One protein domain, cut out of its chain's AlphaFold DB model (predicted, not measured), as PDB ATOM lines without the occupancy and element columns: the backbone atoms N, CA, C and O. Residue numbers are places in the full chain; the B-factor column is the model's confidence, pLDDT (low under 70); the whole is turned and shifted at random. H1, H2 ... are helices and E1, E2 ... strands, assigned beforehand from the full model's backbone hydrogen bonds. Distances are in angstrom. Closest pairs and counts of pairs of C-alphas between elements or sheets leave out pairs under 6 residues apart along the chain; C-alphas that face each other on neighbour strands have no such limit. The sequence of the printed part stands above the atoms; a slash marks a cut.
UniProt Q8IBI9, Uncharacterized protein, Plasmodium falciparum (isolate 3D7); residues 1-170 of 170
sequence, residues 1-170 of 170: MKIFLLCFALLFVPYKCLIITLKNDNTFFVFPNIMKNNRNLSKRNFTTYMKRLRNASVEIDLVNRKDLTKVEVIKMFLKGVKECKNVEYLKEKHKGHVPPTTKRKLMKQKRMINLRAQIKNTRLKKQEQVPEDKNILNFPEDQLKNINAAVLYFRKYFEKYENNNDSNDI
ATOM      1  N   MET A   1      -0.975 -69.325  -4.623       57.66
ATOM      2  CA  MET A   1      -1.327 -68.613  -5.877       57.66
ATOM      3  C   MET A   1      -2.625 -67.801  -5.771       57.66
ATOM      4  O   MET A   1      -2.579 -66.614  -6.056       57.66
ATOM      5  N   LYS A   2      -3.756 -68.359  -5.299       64.91
ATOM      6  CA  LYS A   2      -5.043 -67.620  -5.202       64.91
ATOM      7  C   LYS A   2      -5.008 -66.354  -4.318       64.91
ATOM      8  O   LYS A   2      -5.615 -65.356  -4.679       64.91
ATOM      9  N   ILE A   3      -4.258 -66.369  -3.211       72.59
ATOM     10  CA  ILE A   3      -4.118 -65.212  -2.301       72.59
ATOM     11  C   ILE A   3      -3.371 -64.042  -2.965       72.59
ATOM     12  O   ILE A   3      -3.792 -62.899  -2.828       72.59
ATOM     13  N   PHE A   4      -2.325 -64.320  -3.752       73.87
ATOM     14  CA  PHE A   4      -1.571 -63.279  -4.460       73.87
ATOM     15  C   PHE A   4      -2.424 -62.547  -5.502       73.87
ATOM     16  O   PHE A   4      -2.349 -61.326  -5.593       73.87
ATOM     17  N   LEU A   5      -3.288 -63.265  -6.231       73.78
ATOM     18  CA  LEU A   5      -4.243 -62.647  -7.162       73.78
ATOM     19  C   LEU A   5      -5.238 -61.726  -6.442       73.78
ATOM     20  O   LEU A   5      -5.581 -60.669  -6.963       73.78
ATOM     21  N   LEU A   6      -5.662 -62.094  -5.230       69.47
ATOM     22  CA  LEU A   6      -6.583 -61.296  -4.418       69.47
ATOM     23  C   LEU A   6      -5.906 -60.011  -3.897       69.47
ATOM     24  O   LEU A   6      -6.508 -58.941  -3.947       69.47
ATOM     25  N   CYS A   7      -4.629 -60.087  -3.498       68.70
ATOM     26  CA  CYS A   7      -3.816 -58.914  -3.151       68.70
ATOM     27  C   CYS A   7      -3.560 -57.990  -4.354       68.70
ATOM     28  O   CYS A   7      -3.649 -56.772  -4.212       68.70
ATOM     29  N   PHE A   8      -3.293 -58.544  -5.542       70.51
ATOM     30  CA  PHE A   8      -3.143 -57.747  -6.764       70.51
ATOM     31  C   PHE A   8      -4.448 -57.058  -7.166       70.51
ATOM     32  O   PHE A   8      -4.430 -55.879  -7.505       70.51
ATOM     33  N   ALA A   9      -5.589 -57.746  -7.072       69.21
ATOM     34  CA  ALA A   9      -6.889 -57.129  -7.320       69.21
ATOM     35  C   ALA A   9      -7.148 -55.953  -6.360       69.21
ATOM     36  O   ALA A   9      -7.612 -54.904  -6.795       69.21
ATOM     37  N   LEU A  10      -6.774 -56.091  -5.081       62.80
ATOM     38  CA  LEU A  10      -6.874 -55.032  -4.068       62.80
ATOM     39  C   LEU A  10      -6.020 -53.792  -4.374       62.80
ATOM     40  O   LEU A  10      -6.441 -52.695  -4.025       62.80
ATOM     41  N   LEU A  11      -4.872 -53.936  -5.046       60.68
ATOM     42  CA  LEU A  11      -4.040 -52.796  -5.463       60.68
ATOM     43  C   LEU A  11      -4.700 -51.950  -6.564       60.68
ATOM     44  O   LEU A  11      -4.500 -50.737  -6.604       60.68
ATOM     45  N   PHE A  12      -5.496 -52.571  -7.439       61.69
ATOM     46  CA  PHE A  12      -6.243 -51.870  -8.492       61.69
ATOM     47  C   PHE A  12      -7.607 -51.356  -8.032       61.69
ATOM     48  O   PHE A  12      -8.205 -50.512  -8.702       61.69
ATOM     49  N   VAL A  13      -8.111 -51.831  -6.890       57.53
ATOM     50  CA  VAL A  13      -9.275 -51.218  -6.256       57.53
ATOM     51  C   VAL A  13      -8.830 -49.837  -5.771       57.53
ATOM     52  O   VAL A  13      -7.946 -49.756  -4.919       57.53
ATOM     53  N   PRO A  14      -9.400 -48.729  -6.289       54.24
ATOM     54  CA  PRO A  14      -8.990 -47.405  -5.858       54.24
ATOM     55  C   PRO A  14      -9.096 -47.341  -4.334       54.24
ATOM     56  O   PRO A  14     -10.125 -47.740  -3.777       54.24
ATOM     57  N   TYR A  15      -8.039 -46.810  -3.710       54.57
ATOM     58  CA  TYR A  15      -7.751 -46.500  -2.290       54.57
ATOM     59  C   TYR A  15      -8.884 -45.834  -1.481       54.57
ATOM     60  O   TYR A  15      -8.703 -45.361  -0.365       54.57
ATOM     61  N   LYS A  16     -10.072 -45.759  -2.063       48.99
ATOM     62  CA  LYS A  16     -11.305 -45.264  -1.492       48.99
ATOM     63  C   LYS A  16     -12.223 -46.392  -1.012       48.99
ATOM     64  O   LYS A  16     -13.130 -46.078  -0.267       48.99
ATOM     65  N   CYS A  17     -12.050 -47.665  -1.367       43.37
ATOM     66  CA  CYS A  17     -12.971 -48.709  -0.886       43.37
ATOM     67  C   CYS A  17     -12.748 -49.054   0.588       43.37
ATOM     68  O   CYS A  17     -11.661 -49.480   0.968       43.37
ATOM     69  N   LEU A  18     -13.795 -48.922   1.405       52.03
ATOM     70  CA  LEU A  18     -13.792 -49.381   2.793       52.03
ATOM     71  C   LEU A  18     -14.452 -50.764   2.839       52.03
ATOM     72  O   LEU A  18     -15.593 -50.926   2.402       52.03
ATOM     73  N   ILE A  19     -13.712 -51.767   3.318       48.55
ATOM     74  CA  ILE A  19     -14.220 -53.128   3.519       48.55
ATOM     75  C   ILE A  19     -14.885 -53.160   4.891       48.55
ATOM     76  O   ILE A  19     -14.207 -53.022   5.907       48.55
ATOM     77  N   ILE A  20     -16.204 -53.334   4.926       49.47
ATOM     78  CA  ILE A  20     -16.920 -53.608   6.176       49.47
ATOM     79  C   ILE A  20     -17.211 -55.106   6.212       49.47
ATOM     80  O   ILE A  20     -17.930 -55.633   5.359       49.47
ATOM     81  N   THR A  21     -16.631 -55.787   7.195       42.47
ATOM     82  CA  THR A  21     -16.885 -57.193   7.505       42.47
ATOM     83  C   THR A  21     -18.128 -57.290   8.386       42.47
ATOM     84  O   THR A  21     -18.131 -56.864   9.540       42.47
ATOM     85  N   LEU A  22     -19.226 -57.826   7.846       40.44
ATOM     86  CA  LEU A  22     -20.361 -58.237   8.671       40.44
ATOM     87  C   LEU A  22     -20.131 -59.653   9.198       40.44
ATOM     88  O   LEU A  22     -19.548 -60.488   8.517       40.44
ATOM     89  N   LYS A  23     -20.654 -59.914  10.400       55.78
ATOM     90  CA  LYS A  23     -20.470 -61.126  11.226       55.78
ATOM     91  C   LYS A  23     -20.814 -62.474  10.551       55.78
ATOM     92  O   LYS A  23     -20.594 -63.507  11.164       55.78
ATOM     93  N   ASN A  24     -21.338 -62.459   9.323       54.09
ATOM     94  CA  ASN A  24     -21.670 -63.634   8.514       54.09
ATOM     95  C   ASN A  24     -20.878 -63.638   7.191       54.09
ATOM     96  O   ASN A  24     -21.487 -63.731   6.128       54.09
ATOM     97  N   ASP A  25     -19.558 -63.443   7.258       54.13
ATOM     98  CA  ASP A  25     -18.565 -63.561   6.168       54.13
ATOM     99  C   ASP A  25     -18.832 -62.803   4.851       54.13
ATOM    100  O   ASP A  25     -18.047 -62.872   3.907       54.13
ATOM    101  N   ASN A  26     -19.884 -61.989   4.793       43.96
ATOM    102  CA  ASN A  26     -20.179 -61.143   3.651       43.96
ATOM    103  C   ASN A  26     -19.391 -59.838   3.787       43.96
ATOM    104  O   ASN A  26     -19.751 -58.938   4.554       43.96
ATOM    105  N   THR A  27     -18.303 -59.742   3.029       48.28
ATOM    106  CA  THR A  27     -17.557 -58.504   2.814       48.28
ATOM    107  C   THR A  27     -18.304 -57.640   1.803       48.28
ATOM    108  O   THR A  27     -18.514 -58.029   0.657       48.28
ATOM    109  N   PHE A  28     -18.722 -56.441   2.212       54.20
ATOM    110  CA  PHE A  28     -19.253 -55.453   1.274       54.20
ATOM    111  C   PHE A  28     -18.199 -54.382   1.003       54.20
ATOM    112  O   PHE A  28     -17.666 -53.766   1.929       54.20
ATOM    113  N   PHE A  29     -17.926 -54.143  -0.281       49.70
ATOM    114  CA  PHE A  29     -17.136 -53.005  -0.737       49.70
ATOM    115  C   PHE A  29     -18.001 -51.748  -0.679       49.70
ATOM    116  O   PHE A  29     -18.936 -51.587  -1.467       49.70
ATOM    117  N   VAL A  30     -17.698 -50.841   0.248       49.70
ATOM    118  CA  VAL A  30     -18.368 -49.543   0.309       49.70
ATOM    119  C   VAL A  30     -17.494 -48.501  -0.377       49.70
ATOM    120  O   VAL A  30     -16.436 -48.117   0.121       49.70
ATOM    121  N   PHE A  31     -17.952 -48.028  -1.534       51.82
ATOM    122  CA  PHE A  31     -17.319 -46.938  -2.269       51.82
ATOM    123  C   PHE A  31     -17.799 -45.583  -1.703       51.82
ATOM    124  O   PHE A  31     -18.971 -45.224  -1.873       51.82
ATOM    125  N   PRO A  32     -16.935 -44.763  -1.084       55.28
ATOM    126  CA  PRO A  32     -17.309 -43.503  -0.451       55.28
ATOM    127  C   PRO A  32     -17.770 -42.472  -1.478       55.28
ATOM    128  O   PRO A  32     -18.592 -41.624  -1.148       55.28
ATOM    129  N   ASN A  33     -17.317 -42.563  -2.734       53.24
ATOM    130  CA  ASN A  33     -17.827 -41.722  -3.820       53.24
ATOM    131  C   ASN A  33     -19.307 -42.015  -4.118       53.24
ATOM    132  O   ASN A  33     -20.088 -41.081  -4.287       53.24
ATOM    133  N   ILE A  34     -19.714 -43.292  -4.117       56.49
ATOM    134  CA  ILE A  34     -21.121 -43.684  -4.295       56.49
ATOM    135  C   ILE A  34     -21.940 -43.208  -3.088       56.49
ATOM    136  O   ILE A  34     -22.994 -42.599  -3.263       56.49
ATOM    137  N   MET A  35     -21.425 -43.378  -1.862       53.65
ATOM    138  CA  MET A  35     -22.067 -42.820  -0.663       53.65
ATOM    139  C   MET A  35     -22.195 -41.292  -0.710       53.65
ATOM    140  O   MET A  35     -23.250 -40.769  -0.364       53.65
ATOM    141  N   LYS A  36     -21.157 -40.561  -1.140       56.67
ATOM    142  CA  LYS A  36     -21.171 -39.092  -1.239       56.67
ATOM    143  C   LYS A  36     -22.192 -38.616  -2.273       56.67
ATOM    144  O   LYS A  36     -22.966 -37.709  -1.978       56.67
ATOM    145  N   ASN A  37     -22.256 -39.264  -3.436       55.71
ATOM    146  CA  ASN A  37     -23.258 -38.962  -4.459       55.71
ATOM    147  C   ASN A  37     -24.680 -39.242  -3.953       55.71
ATOM    148  O   ASN A  37     -25.559 -38.395  -4.111       55.71
ATOM    149  N   ASN A  38     -24.892 -40.366  -3.263       58.84
ATOM    150  CA  ASN A  38     -26.186 -40.692  -2.661       58.84
ATOM    151  C   ASN A  38     -26.588 -39.694  -1.561       58.84
ATOM    152  O   ASN A  38     -27.754 -39.310  -1.501       58.84
ATOM    153  N   ARG A  39     -25.639 -39.214  -0.739       61.68
ATOM    154  CA  ARG A  39     -25.871 -38.150   0.262       61.68
ATOM    155  C   ARG A  39     -26.251 -36.816  -0.389       61.68
ATOM    156  O   ARG A  39     -27.168 -36.139   0.072       61.68
ATOM    157  N   ASN A  40     -25.586 -36.445  -1.483       63.05
ATOM    158  CA  ASN A  40     -25.924 -35.237  -2.238       63.05
ATOM    159  C   ASN A  40     -27.324 -35.338  -2.867       63.05
ATOM    160  O   ASN A  40     -28.093 -34.376  -2.822       63.05
ATOM    161  N   LEU A  41     -27.684 -36.512  -3.401       67.29
ATOM    162  CA  LEU A  41     -29.018 -36.771  -3.943       67.29
ATOM    163  C   LEU A  41     -30.093 -36.723  -2.847       67.29
ATOM    164  O   LEU A  41     -31.122 -36.074  -3.036       67.29
ATOM    165  N   SER A  42     -29.852 -37.340  -1.683       71.54
ATOM    166  CA  SER A  42     -30.789 -37.280  -0.554       71.54
ATOM    167  C   SER A  42     -30.978 -35.852  -0.044       71.54
ATOM    168  O   SER A  42     -32.109 -35.461   0.235       71.54
ATOM    169  N   LYS A  43     -29.906 -35.047  -0.002       71.50
ATOM    170  CA  LYS A  43     -29.974 -33.627   0.370       71.50
ATOM    171  C   LYS A  43     -30.825 -32.828  -0.615       71.50
ATOM    172  O   LYS A  43     -31.764 -32.158  -0.202       71.50
ATOM    173  N   ARG A  44     -30.570 -32.959  -1.923       77.46
ATOM    174  CA  ARG A  44     -31.367 -32.281  -2.961       77.46
ATOM    175  C   ARG A  44     -32.846 -32.668  -2.884       77.46
ATOM    176  O   ARG A  44     -33.713 -31.804  -3.028       77.46
ATOM    177  N   ASN A  45     -33.137 -33.943  -2.633       78.24
ATOM    178  CA  ASN A  45     -34.503 -34.431  -2.459       78.24
ATOM    179  C   ASN A  45     -35.171 -33.818  -1.220       78.24
ATOM    180  O   ASN A  45     -36.326 -33.403  -1.307       78.24
ATOM    181  N   PHE A  46     -34.447 -33.705  -0.102       79.41
ATOM    182  CA  PHE A  46     -34.937 -33.067   1.119       79.41
ATOM    183  C   PHE A  46     -35.225 -31.574   0.913       79.41
ATOM    184  O   PHE A  46     -36.338 -31.133   1.185       79.41
ATOM    185  N   THR A  47     -34.292 -30.811   0.335       81.65
ATOM    186  CA  THR A  47     -34.497 -29.386   0.019       81.65
ATOM    187  C   THR A  47     -35.690 -29.187  -0.921       81.65
ATOM    188  O   THR A  47     -36.539 -28.327  -0.694       81.65
ATOM    189  N   THR A  48     -35.817 -30.031  -1.951       82.11
ATOM    190  CA  THR A  48     -36.964 -29.993  -2.876       82.11
ATOM    191  C   THR A  48     -38.280 -30.289  -2.155       82.11
ATOM    192  O   THR A  48     -39.301 -29.667  -2.445       82.11
ATOM    193  N   TYR A  49     -38.271 -31.228  -1.206       83.07
ATOM    194  CA  TYR A  49     -39.429 -31.539  -0.376       83.07
ATOM    195  C   TYR A  49     -39.809 -30.359   0.534       83.07
ATOM    196  O   TYR A  49     -40.980 -29.984   0.542       83.07
ATOM    197  N   MET A  50     -38.846 -29.693   1.185       83.29
ATOM    198  CA  MET A  50     -39.103 -28.476   1.978       83.29
ATOM    199  C   MET A  50     -39.712 -27.356   1.134       83.29
ATOM    200  O   MET A  50     -40.736 -26.787   1.510       83.29
ATOM    201  N   LYS A  51     -39.159 -27.104  -0.058       83.41
ATOM    202  CA  LYS A  51     -39.689 -26.105  -0.996       83.41
ATOM    203  C   LYS A  51     -41.140 -26.397  -1.393       83.41
ATOM    204  O   LYS A  51     -41.969 -25.490  -1.456       83.41
ATOM    205  N   ARG A  52     -41.479 -27.672  -1.631       82.31
ATOM    206  CA  ARG A  52     -42.864 -28.095  -1.911       82.31
ATOM    207  C   ARG A  52     -43.790 -27.839  -0.723       82.31
ATOM    208  O   ARG A  52     -44.902 -27.370  -0.936       82.31
ATOM    209  N   LEU A  53     -43.343 -28.123   0.500       82.11
ATOM    210  CA  LEU A  53     -44.127 -27.871   1.714       82.11
ATOM    211  C   LEU A  53     -44.374 -26.376   1.936       82.11
ATOM    212  O   LEU A  53     -45.508 -25.986   2.205       82.11
ATOM    213  N   ARG A  54     -43.350 -25.539   1.736       79.69
ATOM    214  CA  ARG A  54     -43.460 -24.075   1.808       79.69
ATOM    215  C   ARG A  54     -44.427 -23.510   0.768       79.69
ATOM    216  O   ARG A  54     -45.214 -22.626   1.079       79.69
ATOM    217  N   ASN A  55     -44.397 -24.020  -0.458       78.67
ATOM    218  CA  ASN A  55     -45.330 -23.579  -1.500       78.67
ATOM    219  C   ASN A  55     -46.758 -24.099  -1.273       78.67
ATOM    220  O   ASN A  55     -47.710 -23.500  -1.757       78.67
ATOM    221  N   ALA A  56     -46.918 -25.209  -0.549       74.94
ATOM    222  CA  ALA A  56     -48.225 -25.765  -0.217       74.94
ATOM    223  C   ALA A  56     -48.895 -25.080   0.990       74.94
ATOM    224  O   ALA A  56     -50.090 -25.296   1.204       74.94
ATOM    225  N   SER A  57     -48.163 -24.298   1.795       71.22
ATOM    226  CA  SER A  57     -48.764 -23.481   2.854       71.22
ATOM    227  C   SER A  57     -49.429 -22.252   2.236       71.22
ATOM    228  O   SER A  57     -48.740 -21.337   1.789       71.22
ATOM    229  N   VAL A  58     -50.759 -22.253   2.203       67.83
ATOM    230  CA  VAL A  58     -51.576 -21.126   1.740       67.83
ATOM    231  C   VAL A  58     -51.943 -20.267   2.946       67.83
ATOM    232  O   VAL A  58     -52.391 -20.801   3.961       67.83
ATOM    233  N   GLU A  59     -51.716 -18.958   2.847       68.29
ATOM    234  CA  GLU A  59     -52.146 -17.992   3.858       68.29
ATOM    235  C   GLU A  59     -53.671 -17.875   3.848       68.29
ATOM    236  O   GLU A  59     -54.296 -17.900   2.787       68.29
ATOM    237  N   ILE A  60     -54.277 -17.792   5.030       66.53
ATOM    238  CA  ILE A  60     -55.726 -17.647   5.139       66.53
ATOM    239  C   ILE A  60     -56.032 -16.159   5.032       66.53
ATOM    240  O   ILE A  60     -55.730 -15.399   5.952       66.53
ATOM    241  N   ASP A  61     -56.652 -15.750   3.927       66.52
ATOM    242  CA  ASP A  61     -57.170 -14.393   3.795       66.52
ATOM    243  C   ASP A  61     -58.335 -14.190   4.783       66.52
ATOM    244  O   ASP A  61     -59.407 -14.787   4.660       66.52
ATOM    245  N   LEU A  62     -58.099 -13.368   5.810       64.71
ATOM    246  CA  LEU A  62     -59.086 -13.052   6.846       64.71
ATOM    247  C   LEU A  62     -60.187 -12.102   6.344       64.71
ATOM    248  O   LEU A  62     -61.234 -12.004   6.994       64.71
ATOM    249  N   VAL A  63     -59.956 -11.400   5.227       63.04
ATOM    250  CA  VAL A  63     -60.863 -10.396   4.652       63.04
ATOM    251  C   VAL A  63     -61.834 -11.063   3.676       63.04
ATOM    252  O   VAL A  63     -63.047 -10.931   3.834       63.04
ATOM    253  N   ASN A  64     -61.333 -11.876   2.740       59.94
ATOM    254  CA  ASN A  64     -62.151 -12.592   1.751       59.94
ATOM    255  C   ASN A  64     -62.600 -13.986   2.235       59.94
ATOM    256  O   ASN A  64     -62.446 -14.984   1.537       59.94
ATOM    257  N   ARG A  65     -63.205 -14.073   3.430       56.59
ATOM    258  CA  ARG A  65     -63.574 -15.345   4.106       56.59
ATOM    259  C   ARG A  65     -64.509 -16.282   3.318       56.59
ATOM    260  O   ARG A  65     -64.784 -17.376   3.802       56.59
ATOM    261  N   LYS A  66     -65.056 -15.856   2.175       56.97
ATOM    262  CA  LYS A  66     -66.153 -16.547   1.478       56.97
ATOM    263  C   LYS A  66     -65.779 -17.949   0.984       56.97
ATOM    264  O   LYS A  66     -66.651 -18.809   0.975       56.97
ATOM    265  N   ASP A  67     -64.509 -18.192   0.660       53.54
ATOM    266  CA  ASP A  67     -64.126 -19.409  -0.071       53.54
ATOM    267  C   ASP A  67     -63.571 -20.534   0.814       53.54
ATOM    268  O   ASP A  67     -63.412 -21.658   0.344       53.54
ATOM    269  N   LEU A  68     -63.275 -20.268   2.093       60.35
ATOM    270  CA  LEU A  68     -62.676 -21.264   2.985       60.35
ATOM    271  C   LEU A  68     -63.667 -21.726   4.048       60.35
ATOM    272  O   LEU A  68     -63.983 -21.016   5.007       60.35
ATOM    273  N   THR A  69     -64.098 -22.981   3.939       65.89
ATOM    274  CA  THR A  69     -64.851 -23.633   5.010       65.89
ATOM    275  C   THR A  69     -63.942 -23.862   6.220       65.89
ATOM    276  O   THR A  69     -62.751 -24.170   6.113       65.89
ATOM    277  N   LYS A  70     -64.497 -23.787   7.432       65.00
ATOM    278  CA  LYS A  70     -63.730 -24.006   8.677       65.00
ATOM    279  C   LYS A  70     -63.076 -25.395   8.724       65.00
ATOM    280  O   LYS A  70     -61.991 -25.570   9.278       65.00
ATOM    281  N   VAL A  71     -63.703 -26.379   8.077       65.78
ATOM    282  CA  VAL A  71     -63.154 -27.727   7.888       65.78
ATOM    283  C   VAL A  71     -61.868 -27.702   7.052       65.78
ATOM    284  O   VAL A  71     -60.934 -28.441   7.365       65.78
ATOM    285  N   GLU A  72     -61.785 -26.867   6.016       71.10
ATOM    286  CA  GLU A  72     -60.581 -26.705   5.190       71.10
ATOM    287  C   GLU A  72     -59.451 -26.038   5.958       71.10
ATOM    288  O   GLU A  72     -58.339 -26.561   5.947       71.10
ATOM    289  N   VAL A  73     -59.747 -24.986   6.723       70.13
ATOM    290  CA  VAL A  73     -58.769 -24.330   7.603       70.13
ATOM    291  C   VAL A  73     -58.164 -25.333   8.595       70.13
ATOM    292  O   VAL A  73     -56.940 -25.457   8.704       70.13
ATOM    293  N   ILE A  74     -59.001 -26.141   9.258       70.38
ATOM    294  CA  ILE A  74     -58.533 -27.211  10.158       70.38
ATOM    295  C   ILE A  74     -57.703 -28.251   9.391       70.38
ATOM    296  O   ILE A  74     -56.679 -28.720   9.894       70.38
ATOM    297  N   LYS A  75     -58.133 -28.658   8.188       74.44
ATOM    298  CA  LYS A  75     -57.394 -29.622   7.354       74.44
ATOM    299  C   LYS A  75     -56.019 -29.079   6.970       74.44
ATOM    300  O   LYS A  75     -55.051 -29.833   7.061       74.44
ATOM    301  N   MET A  76     -55.921 -27.808   6.586       71.93
ATOM    302  CA  MET A  76     -54.664 -27.135   6.257       71.93
ATOM    303  C   MET A  76     -53.728 -27.100   7.463       71.93
ATOM    304  O   MET A  76     -52.586 -27.551   7.360       71.93
ATOM    305  N   PHE A  77     -54.230 -26.674   8.624       75.67
ATOM    306  CA  PHE A  77     -53.452 -26.640   9.862       75.67
ATOM    307  C   PHE A  77     -52.938 -28.033  10.264       75.67
ATOM    308  O   PHE A  77     -51.740 -28.230  10.465       75.67
ATOM    309  N   LEU A  78     -53.820 -29.038  10.315       77.03
ATOM    310  CA  LEU A  78     -53.441 -30.411  10.673       77.03
ATOM    311  C   LEU A  78     -52.488 -31.047   9.656       77.03
ATOM    312  O   LEU A  78     -51.645 -31.862  10.037       77.03
ATOM    313  N   LYS A  79     -52.621 -30.697   8.370       80.15
ATOM    314  CA  LYS A  79     -51.666 -31.098   7.334       80.15
ATOM    315  C   LYS A  79     -50.294 -30.497   7.636       80.15
ATOM    316  O   LYS A  79     -49.340 -31.260   7.698       80.15
ATOM    317  N   GLY A  80     -50.208 -29.198   7.933       78.05
ATOM    318  CA  GLY A  80     -48.964 -28.534   8.349       78.05
ATOM    319  C   GLY A  80     -48.276 -29.231   9.528       78.05
ATOM    320  O   GLY A  80     -47.124 -29.643   9.407       78.05
ATOM    321  N   VAL A  81     -49.012 -29.491  10.616       78.69
ATOM    322  CA  VAL A  81     -48.496 -30.213  11.801       78.69
ATOM    323  C   VAL A  81     -47.958 -31.601  11.439       78.69
ATOM    324  O   VAL A  81     -46.894 -32.012  11.910       78.69
ATOM    325  N   LYS A  82     -48.692 -32.351  10.608       83.04
ATOM    326  CA  LYS A  82     -48.275 -33.688  10.170       83.04
ATOM    327  C   LYS A  82     -46.975 -33.627   9.370       83.04
ATOM    328  O   LYS A  82     -46.107 -34.469   9.583       83.04
ATOM    329  N   GLU A  83     -46.848 -32.657   8.470       81.37
ATOM    330  CA  GLU A  83     -45.643 -32.491   7.661       81.37
ATOM    331  C   GLU A  83     -44.444 -32.079   8.525       81.37
ATOM    332  O   GLU A  83     -43.403 -32.718   8.415       81.37
ATOM    333  N   CYS A  84     -44.587 -31.141   9.471       80.34
ATOM    334  CA  CYS A  84     -43.519 -30.808  10.430       80.34
ATOM    335  C   CYS A  84     -43.024 -32.045  11.194       80.34
ATOM    336  O   CYS A  84     -41.824 -32.304  11.259       80.34
ATOM    337  N   LYS A  85     -43.946 -32.880  11.683       81.11
ATOM    338  CA  LYS A  85     -43.588 -34.136  12.353       81.11
ATOM    339  C   LYS A  85     -42.870 -35.122  11.425       81.11
ATOM    340  O   LYS A  85     -41.994 -35.861  11.873       81.11
ATOM    341  N   ASN A  86     -43.236 -35.167  10.144       82.08
ATOM    342  CA  ASN A  86     -42.535 -35.994   9.163       82.08
ATOM    343  C   ASN A  86     -41.108 -35.485   8.928       82.08
ATOM    344  O   ASN A  86     -40.202 -36.304   8.815       82.08
ATOM    345  N   VAL A  87     -40.896 -34.164   8.889       80.19
ATOM    346  CA  VAL A  87     -39.556 -33.564   8.782       80.19
ATOM    347  C   VAL A  87     -38.679 -33.978   9.959       80.19
ATOM    348  O   VAL A  87     -37.580 -34.488   9.747       80.19
ATOM    349  N   GLU A  88     -39.182 -33.844  11.186       80.89
ATOM    350  CA  GLU A  88     -38.466 -34.277  12.394       80.89
ATOM    351  C   GLU A  88     -38.167 -35.776  12.375       80.89
ATOM    352  O   GLU A  88     -37.048 -36.197  12.656       80.89
ATOM    353  N   TYR A  89     -39.142 -36.595  11.974       78.87
ATOM    354  CA  TYR A  89     -38.940 -38.032  11.825       78.87
ATOM    355  C   TYR A  89     -37.848 -38.363  10.801       78.87
ATOM    356  O   TYR A  89     -37.036 -39.252  11.043       78.87
ATOM    357  N   LEU A  90     -37.819 -37.673   9.657       78.21
ATOM    358  CA  LEU A  90     -36.780 -37.864   8.645       78.21
ATOM    359  C   LEU A  90     -35.406 -37.455   9.186       78.21
ATOM    360  O   LEU A  90     -34.462 -38.217   9.002       78.21
ATOM    361  N   LYS A  91     -35.312 -36.332   9.907       77.89
ATOM    362  CA  LYS A  91     -34.080 -35.885  10.574       77.89
ATOM    363  C   LYS A  91     -33.569 -36.930  11.573       77.89
ATOM    364  O   LYS A  91     -32.437 -37.386  11.479       77.89
ATOM    365  N   GLU A  92     -34.422 -37.404  12.476       74.49
ATOM    366  CA  GLU A  92     -34.033 -38.432  13.452       74.49
ATOM    367  C   GLU A  92     -33.711 -39.783  12.795       74.49
ATOM    368  O   GLU A  92     -32.848 -40.531  13.262       74.49
ATOM    369  N   LYS A  93     -34.365 -40.107  11.674       75.04
ATOM    370  CA  LYS A  93     -34.045 -41.301  10.887       75.04
ATOM    371  C   LYS A  93     -32.673 -41.187  10.224       75.04
ATOM    372  O   LYS A  93     -31.962 -42.188  10.184       75.04
ATOM    373  N   HIS A  94     -32.299 -40.009   9.723       69.84
ATOM    374  CA  HIS A  94     -30.980 -39.764   9.136       69.84
ATOM    375  C   HIS A  94     -29.853 -39.901  10.166       69.84
ATOM    376  O   HIS A  94     -28.848 -40.547   9.866       69.84
ATOM    377  N   LYS A  95     -30.074 -39.443  11.402       74.13
ATOM    378  CA  LYS A  95     -29.165 -39.675  12.540       74.13
ATOM    379  C   LYS A  95     -29.100 -41.133  13.019       74.13
ATOM    380  O   LYS A  95     -28.268 -41.472  13.854       74.13
ATOM    381  N   GLY A  96     -29.991 -42.003  12.534       68.63
ATOM    382  CA  GLY A  96     -30.089 -43.398  12.972       68.63
ATOM    383  C   GLY A  96     -30.799 -43.597  14.317       68.63
ATOM    384  O   GLY A  96     -30.803 -44.709  14.838       68.63
ATOM    385  N   HIS A  97     -31.438 -42.563  14.875       73.75
ATOM    386  CA  HIS A  97     -32.153 -42.642  16.157       73.75
ATOM    387  C   HIS A  97     -33.546 -43.264  16.048       73.75
ATOM    388  O   HIS A  97     -34.135 -43.657  17.055       73.75
ATOM    389  N   VAL A  98     -34.099 -43.382  14.838       62.37
ATOM    390  CA  VAL A  98     -35.402 -44.022  14.644       62.37
ATOM    391  C   VAL A  98     -35.239 -45.545  14.619       62.37
ATOM    392  O   VAL A  98     -34.684 -46.077  13.655       62.37
ATOM    393  N   PRO A  99     -35.781 -46.283  15.607       61.27
ATOM    394  CA  PRO A  99     -35.692 -47.733  15.604       61.27
ATOM    395  C   PRO A  99     -36.468 -48.320  14.415       61.27
ATOM    396  O   PRO A  99     -37.577 -47.851  14.107       61.27
ATOM    397  N   PRO A 100     -35.949 -49.379  13.767       61.38
ATOM    398  CA  PRO A 100     -36.713 -50.118  12.778       61.38
ATOM    399  C   PRO A 100     -38.005 -50.618  13.430       61.38
ATOM    400  O   PRO A 100     -38.011 -51.266  14.478       61.38
ATOM    401  N   THR A 101     -39.139 -50.274  12.828       68.99
ATOM    402  CA  THR A 101     -40.430 -50.777  13.291       68.99
ATOM    403  C   THR A 101     -40.693 -52.121  12.628       68.99
ATOM    404  O   THR A 101     -40.541 -52.281  11.420       68.99
ATOM    405  N   THR A 102     -41.089 -53.121  13.416       74.05
ATOM    406  CA  THR A 102     -41.475 -54.423  12.863       74.05
ATOM    407  C   THR A 102     -42.746 -54.287  12.024       74.05
ATOM    408  O   THR A 102     -43.626 -53.476  12.338       74.05
ATOM    409  N   LYS A 103     -42.906 -55.140  10.999       81.69
ATOM    410  CA  LYS A 103     -44.132 -55.211  10.176       81.69
ATOM    411  C   LYS A 103     -45.396 -55.273  11.048       81.69
ATOM    412  O   LYS A 103     -46.369 -54.572  10.784       81.69
ATOM    413  N   ARG A 104     -45.354 -56.033  12.152       76.74
ATOM    414  CA  ARG A 104     -46.448 -56.141  13.134       76.74
ATOM    415  C   ARG A 104     -46.761 -54.809  13.830       76.74
ATOM    416  O   ARG A 104     -47.934 -54.452  13.950       76.74
ATOM    417  N   LYS A 105     -45.741 -54.056  14.265       81.97
ATOM    418  CA  LYS A 105     -45.916 -52.738  14.904       81.97
ATOM    419  C   LYS A 105     -46.519 -51.728  13.924       81.97
ATOM    420  O   LYS A 105     -47.469 -51.037  14.289       81.97
ATOM    421  N   LEU A 106     -46.053 -51.721  12.673       81.71
ATOM    422  CA  LEU A 106     -46.600 -50.882  11.599       81.71
ATOM    423  C   LEU A 106     -48.070 -51.205  11.299       81.71
ATOM    424  O   LEU A 106     -48.894 -50.298  11.195       81.71
ATOM    425  N   MET A 107     -48.435 -52.489  11.227       79.03
ATOM    426  CA  MET A 107     -49.830 -52.895  11.020       79.03
ATOM    427  C   MET A 107     -50.738 -52.456  12.175       79.03
ATOM    428  O   MET A 107     -51.824 -51.931  11.927       79.03
ATOM    429  N   LYS A 108     -50.299 -52.617  13.434       83.29
ATOM    430  CA  LYS A 108     -51.059 -52.145  14.607       83.29
ATOM    431  C   LYS A 108     -51.241 -50.625  14.573       83.29
ATOM    432  O   LYS A 108     -52.350 -50.144  14.788       83.29
ATOM    433  N   GLN A 109     -50.191 -49.873  14.244       82.86
ATOM    434  CA  GLN A 109     -50.267 -48.416  14.089       82.86
ATOM    435  C   GLN A 109     -51.239 -48.011  12.974       82.86
ATOM    436  O   GLN A 109     -52.090 -47.155  13.204       82.86
ATOM    437  N   LYS A 110     -51.190 -48.669  11.808       85.06
ATOM    438  CA  LYS A 110     -52.125 -48.427  10.697       85.06
ATOM    439  C   LYS A 110     -53.581 -48.654  11.118       85.06
ATOM    440  O   LYS A 110     -54.429 -47.810  10.842       85.06
ATOM    441  N   ARG A 111     -53.869 -49.742  11.845       84.13
ATOM    442  CA  ARG A 111     -55.213 -50.013  12.397       84.13
ATOM    443  C   ARG A 111     -55.674 -48.907  13.349       84.13
ATOM    444  O   ARG A 111     -56.788 -48.414  13.209       84.13
ATOM    445  N   MET A 112     -54.808 -48.469  14.265       88.15
ATOM    446  CA  MET A 112     -55.126 -47.381  15.199       88.15
ATOM    447  C   MET A 112     -55.375 -46.044  14.490       88.15
ATOM    448  O   MET A 112     -56.264 -45.296  14.889       88.15
ATOM    449  N   ILE A 113     -54.611 -45.741  13.437       84.86
ATOM    450  CA  ILE A 113     -54.805 -44.537  12.617       84.86
ATOM    451  C   ILE A 113     -56.168 -44.583  11.920       84.86
ATOM    452  O   ILE A 113     -56.913 -43.607  11.993       84.86
ATOM    453  N   ASN A 114     -56.522 -45.718  11.311       86.01
ATOM    454  CA  ASN A 114     -57.810 -45.889  10.637       86.01
ATOM    455  C   ASN A 114     -58.988 -45.742  11.610       86.01
ATOM    456  O   ASN A 114     -59.935 -45.020  11.311       86.01
ATOM    457  N   LEU A 115     -58.901 -46.353  12.797       88.07
ATOM    458  CA  LEU A 115     -59.935 -46.233  13.829       88.07
ATOM    459  C   LEU A 115     -60.123 -44.773  14.275       88.07
ATOM    460  O   LEU A 115     -61.246 -44.278  14.347       88.07
ATOM    461  N   ARG A 116     -59.022 -44.050  14.518       86.66
ATOM    462  CA  ARG A 116     -59.070 -42.619  14.863       86.66
ATOM    463  C   ARG A 116     -59.684 -41.781  13.741       86.66
ATOM    464  O   ARG A 116     -60.454 -40.868  14.026       86.66
ATOM    465  N   ALA A 117     -59.365 -42.089  12.484       84.89
ATOM    466  CA  ALA A 117     -59.938 -41.406  11.329       84.89
ATOM    467  C   ALA A 117     -61.452 -41.643  11.227       84.89
ATOM    468  O   ALA A 117     -62.199 -40.691  11.024       84.89
ATOM    469  N   GLN A 118     -61.913 -42.876  11.450       87.54
ATOM    470  CA  GLN A 118     -63.337 -43.211  11.472       87.54
ATOM    471  C   GLN A 118     -64.081 -42.440  12.569       87.54
ATOM    472  O   GLN A 118     -65.072 -41.778  12.276       87.54
ATOM    473  N   ILE A 119     -63.574 -42.449  13.807       81.44
ATOM    474  CA  ILE A 119     -64.175 -41.706  14.930       81.44
ATOM    475  C   ILE A 119     -64.240 -40.205  14.618       81.44
ATOM    476  O   ILE A 119     -65.277 -39.572  14.827       81.44
ATOM    477  N   LYS A 120     -63.154 -39.633  14.077       84.34
ATOM    478  CA  LYS A 120     -63.106 -38.223  13.667       84.34
ATOM    479  C   LYS A 120     -64.160 -37.912  12.601       84.34
ATOM    480  O   LYS A 120     -64.884 -36.933  12.750       84.34
ATOM    481  N   ASN A 121     -64.263 -38.734  11.559       81.37
ATOM    482  CA  ASN A 121     -65.223 -38.535  10.473       81.37
ATOM    483  C   ASN A 121     -66.668 -38.641  10.971       81.37
ATOM    484  O   ASN A 121     -67.497 -37.814  10.607       81.37
ATOM    485  N   THR A 122     -66.967 -39.599  11.851       81.10
ATOM    486  CA  THR A 122     -68.288 -39.709  12.482       81.10
ATOM    487  C   THR A 122     -68.613 -38.473  13.317       81.10
ATOM    488  O   THR A 122     -69.732 -37.973  13.258       81.10
ATOM    489  N   ARG A 123     -67.644 -37.944  14.077       79.67
ATOM    490  CA  ARG A 123     -67.841 -36.718  14.863       79.67
ATOM    491  C   ARG A 123     -68.094 -35.502  13.971       79.67
ATOM    492  O   ARG A 123     -68.974 -34.719  14.298       79.67
ATOM    493  N   LEU A 124     -67.364 -35.364  12.863       75.65
ATOM    494  CA  LEU A 124     -67.578 -34.283  11.895       75.65
ATOM    495  C   LEU A 124     -68.978 -34.356  11.274       75.65
ATOM    496  O   LEU A 124     -69.701 -33.372  11.343       75.65
ATOM    497  N   LYS A 125     -69.408 -35.538  10.812       79.81
ATOM    498  CA  LYS A 125     -70.773 -35.741  10.292       79.81
ATOM    499  C   LYS A 125     -71.854 -35.368  11.306       79.81
ATOM    500  O   LYS A 125     -72.856 -34.765  10.951       79.81
ATOM    501  N   LYS A 126     -71.653 -35.708  12.583       79.87
ATOM    502  CA  LYS A 126     -72.581 -35.312  13.653       79.87
ATOM    503  C   LYS A 126     -72.609 -33.800  13.878       79.87
ATOM    504  O   LYS A 126     -73.645 -33.294  14.269       79.87
ATOM    505  N   GLN A 127     -71.498 -33.091  13.667       72.36
ATOM    506  CA  GLN A 127     -71.448 -31.627  13.787       72.36
ATOM    507  C   GLN A 127     -72.083 -30.919  12.584       72.36
ATOM    508  O   GLN A 127     -72.643 -29.849  12.760       72.36
ATOM    509  N   GLU A 128     -72.054 -31.517  11.390       72.34
ATOM    510  CA  GLU A 128     -72.765 -31.003  10.204       72.34
ATOM    511  C   GLU A 128     -74.296 -31.033  10.369       72.34
ATOM    512  O   GLU A 128     -74.997 -30.269   9.719       72.34
ATOM    513  N   GLN A 129     -74.820 -31.886  11.256       79.42
ATOM    514  CA  GLN A 129     -76.251 -31.968  11.585       79.42
ATOM    515  C   GLN A 129     -76.685 -30.973  12.676       79.42
ATOM    516  O   GLN A 129     -77.873 -30.879  12.980       79.42
ATOM    517  N   VAL A 130     -75.738 -30.278  13.314       73.76
ATOM    518  CA  VAL A 130     -76.023 -29.298  14.369       73.76
ATOM    519  C   VAL A 130     -76.302 -27.938  13.716       73.76
ATOM    520  O   VAL A 130     -75.568 -27.567  12.798       73.76
ATOM    521  N   PRO A 131     -77.309 -27.176  14.190       73.42
ATOM    522  CA  PRO A 131     -77.553 -25.799  13.755       73.42
ATOM    523  C   PRO A 131     -76.278 -24.939  13.758       73.42
ATOM    524  O   PRO A 131     -75.428 -25.102  14.637       73.42
ATOM    525  N   GLU A 132     -76.122 -24.039  12.781       66.76
ATOM    526  CA  GLU A 132     -74.884 -23.267  12.576       66.76
ATOM    527  C   GLU A 132     -74.457 -22.458  13.813       66.76
ATOM    528  O   GLU A 132     -73.271 -22.389  14.130       66.76
ATOM    529  N   ASP A 133     -75.408 -21.912  14.565       67.55
ATOM    530  CA  ASP A 133     -75.201 -21.165  15.812       67.55
ATOM    531  C   ASP A 133     -74.630 -22.030  16.949       67.55
ATOM    532  O   ASP A 133     -73.862 -21.548  17.781       67.55
ATOM    533  N   LYS A 134     -74.953 -23.328  16.961       66.97
ATOM    534  CA  LYS A 134     -74.457 -24.309  17.942       66.97
ATOM    535  C   LYS A 134     -73.281 -25.131  17.422       66.97
ATOM    536  O   LYS A 134     -72.728 -25.958  18.153       66.97
ATOM    537  N   ASN A 135     -72.902 -24.941  16.162       62.73
ATOM    538  CA  ASN A 135     -71.836 -25.699  15.545       62.73
ATOM    539  C   ASN A 135     -70.484 -25.237  16.101       62.73
ATOM    540  O   ASN A 135     -70.023 -24.130  15.825       62.73
ATOM    541  N   ILE A 136     -69.803 -26.119  16.839       59.57
ATOM    542  CA  ILE A 136     -68.477 -25.851  17.425       59.57
ATOM    543  C   ILE A 136     -67.447 -25.524  16.329       59.57
ATOM    544  O   ILE A 136     -66.414 -24.917  16.604       59.57
ATOM    545  N   LEU A 137     -67.717 -25.896  15.070       57.30
ATOM    546  CA  LEU A 137     -66.856 -25.555  13.940       57.30
ATOM    547  C   LEU A 137     -66.745 -24.037  13.743       57.30
ATOM    548  O   LEU A 137     -65.683 -23.602  13.331       57.30
ATOM    549  N   ASN A 138     -67.772 -23.267  14.114       61.22
ATOM    550  CA  ASN A 138     -67.791 -21.987  14.839       61.22
ATOM    551  C   ASN A 138     -66.549 -21.098  15.160       61.22
ATOM    552  O   ASN A 138     -66.686 -20.338  16.104       61.22
ATOM    553  N   PHE A 139     -65.367 -21.117  14.519       64.42
ATOM    554  CA  PHE A 139     -64.220 -20.287  14.981       64.42
ATOM    555  C   PHE A 139     -64.538 -18.777  15.122       64.42
ATOM    556  O   PHE A 139     -64.957 -18.176  14.125       64.42
ATOM    557  N   PRO A 140     -64.288 -18.165  16.299       72.93
ATOM    558  CA  PRO A 140     -64.162 -16.720  16.470       72.93
ATOM    559  C   PRO A 140     -63.011 -16.155  15.632       72.93
ATOM    560  O   PRO A 140     -62.044 -16.862  15.330       72.93
ATOM    561  N   GLU A 141     -63.074 -14.864  15.307       72.71
ATOM    562  CA  GLU A 141     -62.047 -14.189  14.505       72.71
ATOM    563  C   GLU A 141     -60.637 -14.319  15.108       72.71
ATOM    564  O   GLU A 141     -59.674 -14.580  14.385       72.71
ATOM    565  N   ASP A 142     -60.514 -14.243  16.433       76.85
ATOM    566  CA  ASP A 142     -59.225 -14.366  17.122       76.85
ATOM    567  C   ASP A 142     -58.607 -15.762  16.981       76.85
ATOM    568  O   ASP A 142     -57.390 -15.908  16.845       76.85
ATOM    569  N   GLN A 143     -59.431 -16.814  16.934       77.66
ATOM    570  CA  GLN A 143     -58.937 -18.173  16.703       77.66
ATOM    571  C   GLN A 143     -58.435 -18.343  15.264       77.66
ATOM    572  O   GLN A 143     -57.430 -19.019  15.049       77.66
ATOM    573  N   LEU A 144     -59.067 -17.685  14.284       73.06
ATOM    574  CA  LEU A 144     -58.581 -17.670  12.900       73.06
ATOM    575  C   LEU A 144     -57.253 -16.917  12.769       73.06
ATOM    576  O   LEU A 144     -56.358 -17.410  12.085       73.06
ATOM    577  N   LYS A 145     -57.080 -15.786  13.471       79.71
ATOM    578  CA  LYS A 145     -55.791 -15.070  13.545       79.71
ATOM    579  C   LYS A 145     -54.683 -15.978  14.081       79.71
ATOM    580  O   LYS A 145     -53.614 -16.058  13.477       79.71
ATOM    581  N   ASN A 146     -54.961 -16.731  15.146       79.47
ATOM    582  CA  ASN A 146     -54.016 -17.699  15.708       79.47
ATOM    583  C   ASN A 146     -53.676 -18.830  14.725       79.47
ATOM    584  O   ASN A 146     -52.513 -19.221  14.608       79.47
ATOM    585  N   ILE A 147     -54.666 -19.347  13.988       78.25
ATOM    586  CA  ILE A 147     -54.424 -20.372  12.966       78.25
ATOM    587  C   ILE A 147     -53.576 -19.804  11.825       78.25
ATOM    588  O   ILE A 147     -52.622 -20.461  11.409       78.25
ATOM    589  N   ASN A 148     -53.861 -18.585  11.356       78.39
ATOM    590  CA  ASN A 148     -53.067 -17.945  10.309       78.39
ATOM    591  C   ASN A 148     -51.613 -17.731  10.765       78.39
ATOM    592  O   ASN A 148     -50.677 -18.098  10.057       78.39
ATOM    593  N   ALA A 149     -51.411 -17.253  11.998       82.74
ATOM    594  CA  ALA A 149     -50.083 -17.123  12.595       82.74
ATOM    595  C   ALA A 149     -49.335 -18.468  12.648       82.74
ATOM    596  O   ALA A 149     -48.140 -18.533  12.350       82.74
ATOM    597  N   ALA A 150     -50.030 -19.563  12.960       82.73
ATOM    598  CA  ALA A 150     -49.425 -20.889  12.975       82.73
ATOM    599  C   ALA A 150     -49.108 -21.430  11.566       82.73
ATOM    600  O   ALA A 150     -48.082 -22.082  11.372       82.73
ATOM    601  N   VAL A 151     -49.932 -21.127  10.558       78.78
ATOM    602  CA  VAL A 151     -49.624 -21.447   9.154       78.78
ATOM    603  C   VAL A 151     -48.379 -20.688   8.683       78.78
ATOM    604  O   VAL A 151     -47.487 -21.286   8.075       78.78
ATOM    605  N   LEU A 152     -48.262 -19.403   9.031       82.87
ATOM    606  CA  LEU A 152     -47.062 -18.603   8.771       82.87
ATOM    607  C   LEU A 152     -45.831 -19.160   9.500       82.87
ATOM    608  O   LEU A 152     -44.735 -19.177   8.936       82.87
ATOM    609  N   TYR A 153     -46.004 -19.671  10.722       85.34
ATOM    610  CA  TYR A 153     -44.940 -20.370  11.440       85.34
ATOM    611  C   TYR A 153     -44.460 -21.611  10.676       85.34
ATOM    612  O   TYR A 153     -43.254 -21.775  10.498       85.34
ATOM    613  N   PHE A 154     -45.365 -22.452  10.158       82.38
ATOM    614  CA  PHE A 154     -44.972 -23.613   9.347       82.38
ATOM    615  C   PHE A 154     -44.197 -23.204   8.095       82.38
ATOM    616  O   PHE A 154     -43.184 -23.819   7.771       82.38
ATOM    617  N   ARG A 155     -44.623 -22.130   7.423       83.52
ATOM    618  CA  ARG A 155     -43.921 -21.593   6.251       83.52
ATOM    619  C   ARG A 155     -42.475 -21.214   6.587       83.52
ATOM    620  O   ARG A 155     -41.562 -21.673   5.902       83.52
ATOM    621  N   LYS A 156     -42.267 -20.455   7.672       86.24
ATOM    622  CA  LYS A 156     -40.929 -20.081   8.170       86.24
ATOM    623  C   LYS A 156     -40.111 -21.296   8.615       86.24
ATOM    624  O   LYS A 156     -38.909 -21.356   8.375       86.24
ATOM    625  N   TYR A 157     -40.756 -22.280   9.242       83.70
ATOM    626  CA  TYR A 157     -40.114 -23.531   9.645       83.70
ATOM    627  C   TYR A 157     -39.556 -24.278   8.427       83.70
ATOM    628  O   TYR A 157     -38.384 -24.642   8.427       83.70
ATOM    629  N   PHE A 158     -40.347 -24.460   7.366       84.60
ATOM    630  CA  PHE A 158     -39.879 -25.132   6.147       84.60
ATOM    631  C   PHE A 158     -38.805 -24.330   5.406       84.60
ATOM    632  O   PHE A 158     -37.854 -24.923   4.905       84.60
ATOM    633  N   GLU A 159     -38.907 -23.000   5.386       85.57
ATOM    634  CA  GLU A 159     -37.886 -22.117   4.811       85.57
ATOM    635  C   GLU A 159     -36.529 -22.256   5.517       85.57
ATOM    636  O   GLU A 159     -35.494 -22.350   4.858       85.57
ATOM    637  N   LYS A 160     -36.521 -22.372   6.851       84.88
ATOM    638  CA  LYS A 160     -35.294 -22.645   7.615       84.88
ATOM    639  C   LYS A 160     -34.596 -23.921   7.130       84.88
ATOM    640  O   LYS A 160     -33.387 -23.918   6.925       84.88
ATOM    641  N   TYR A 161     -35.343 -25.005   6.915       79.54
ATOM    642  CA  TYR A 161     -34.773 -26.267   6.425       79.54
ATOM    643  C   TYR A 161     -34.447 -26.261   4.927       79.54
ATOM    644  O   TYR A 161     -33.601 -27.041   4.496       79.54
ATOM    645  N   GLU A 162     -35.094 -25.406   4.133       80.31
ATOM    646  CA  GLU A 162     -34.717 -25.167   2.733       80.31
ATOM    647  C   GLU A 162     -33.330 -24.509   2.651       80.31
ATOM    648  O   GLU A 162     -32.505 -24.936   1.843       80.31
ATOM    649  N   ASN A 163     -33.063 -23.525   3.519       78.39
ATOM    650  CA  ASN A 163     -31.828 -22.734   3.520       78.39
ATOM    651  C   ASN A 163     -30.671 -23.369   4.306       78.39
ATOM    652  O   ASN A 163     -29.511 -23.045   4.045       78.39
ATOM    653  N   ASN A 164     -30.957 -24.268   5.254       68.53
ATOM    654  CA  ASN A 164     -29.930 -25.004   5.987       68.53
ATOM    655  C   ASN A 164     -29.155 -25.925   5.029       68.53
ATOM    656  O   ASN A 164     -29.522 -27.071   4.767       68.53
ATOM    657  N   ASN A 165     -28.041 -25.408   4.513       56.91
ATOM    658  CA  ASN A 165     -27.084 -26.153   3.706       56.91
ATOM    659  C   ASN A 165     -26.114 -26.988   4.554       56.91
ATOM    660  O   ASN A 165     -25.343 -27.764   3.981       56.91
ATOM    661  N   ASP A 166     -26.164 -26.884   5.878       52.57
ATOM    662  CA  ASP A 166     -25.216 -27.559   6.751       52.57
ATOM    663  C   ASP A 166     -25.578 -29.032   6.940       52.57
ATOM    664  O   ASP A 166     -26.630 -29.402   7.459       52.57
ATOM    665  N   SER A 167     -24.657 -29.895   6.513       51.97
ATOM    666  CA  SER A 167     -24.756 -31.353   6.619       51.97
ATOM    667  C   SER A 167     -24.779 -31.876   8.053       51.97
ATOM    668  O   SER A 167     -25.030 -33.058   8.243       51.97
ATOM    669  N   ASN A 168     -24.496 -31.032   9.048       51.35
ATOM    670  CA  ASN A 168     -24.473 -31.441  10.453       51.35
ATOM    671  C   ASN A 168     -25.873 -31.469  11.084       51.35
ATOM    672  O   ASN A 168     -26.031 -31.984  12.187       51.35
ATOM    673  N   ASP A 169     -26.881 -30.929  10.392       47.48
ATOM    674  CA  ASP A 169     -28.242 -30.797  10.911       47.48
ATOM    675  C   ASP A 169     -29.246 -31.800  10.308       47.48
ATOM    676  O   ASP A 169     -30.428 -31.769  10.676       47.48
ATOM    677  N   ILE A 170     -28.789 -32.687   9.408       42.15
ATOM    678  CA  ILE A 170     -29.568 -33.775   8.786       42.15
ATOM    679  C   ILE A 170     -28.951 -35.123   9.148       42.15
ATOM    680  O   ILE A 170     -27.789 -35.367   8.760       42.15
TER     681      ILE A 170
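Overview. This is residues 1 to 170 of the 170 residues of an uncharacterized protein of Plasmodium falciparum (isolate 3D7) (UniProt Q8IBI9). Three long helices, H2, H3 and H5, run lengthwise in a loose bundle, with H5 packed on parts of both H2 and H3; a fourth long helix, H4, stands off from them and touches no helix. Beyond the first end of H2, a small strand hairpin, E1 and E2, and the free-standing helix H1 make a thin arm that lengthens the whole. The printed part has 170 residues, with five named helices and two named strands in the order H1, E1, E2, H2, H3, H4, H5; the sheet E1 - E2 is antiparallel, and the class is mostly helix. The whole is extended, with a radius of gyration of the C-alphas of 25.1 A and spans of 90 by 38 by 21 A.

Arrangement. Begin with H1, residues 2 to 12, which touches no helix. Next look at E1, residues 18 to 21, and E2, residues 27 to 30, an antiparallel hairpin at 152 degrees, where N 18 and O 30 are 3.0 A apart and N 28 and O 20 are 3.3 A apart, both within hydrogen-bond range. Then come H2, residues 32 to 56, and H3, residues 70 to 94, which are close but not clearly touching; their closest C-alphas, of Leu 53 and Glu 83, are 7.7 A apart. They run opposite ways at a shallow tilt of 14 degrees. H4, residues 103 to 128, is apart from H2 and H3. H5, residues 141 to 163, makes a bundle, a group of helices, with H2 and H3. H5 touches residues 47 to 54 of H2 with its residues 154 to 163 alone, opposite ways at a shallow tilt of 23 degrees; the closest C-alphas, of Thr 47 and Glu 162, are 5.0 A apart. H5 touches residues 73 to 84 of H3 alone, the same way at a shallow tilt of 29 degrees; the closest C-alphas, of Gly 80 and Phe 154, are 6.4 A apart. In H1, H2, H3, H4 and H5 every O i to N i+4 pair is within hydrogen-bond range.

Along the chain. Find C-alpha 2 at (-5.043, -67.620, -5.202), where H1 begins its 16.1 A. E1 and E2 follow. From C-alpha 32 at (-17.309, -43.503, -0.451), H2 runs 35.6 A; H3 covers 36.3 A, H4 37.5 A and H5 33.3 A, ending at C-alpha 163 at (-31.828, -22.734, 3.520).

Size, cuts and confidence. The C-alphas of Met 1 and Asp 133 are the two farthest apart, 90.4 A. The printed part has no cut; the links H2 to H3 and H4 to H5 are long. Mean pLDDT of the printed part is 70.4, and 72 residues are under 70, among them residues 9 to 41.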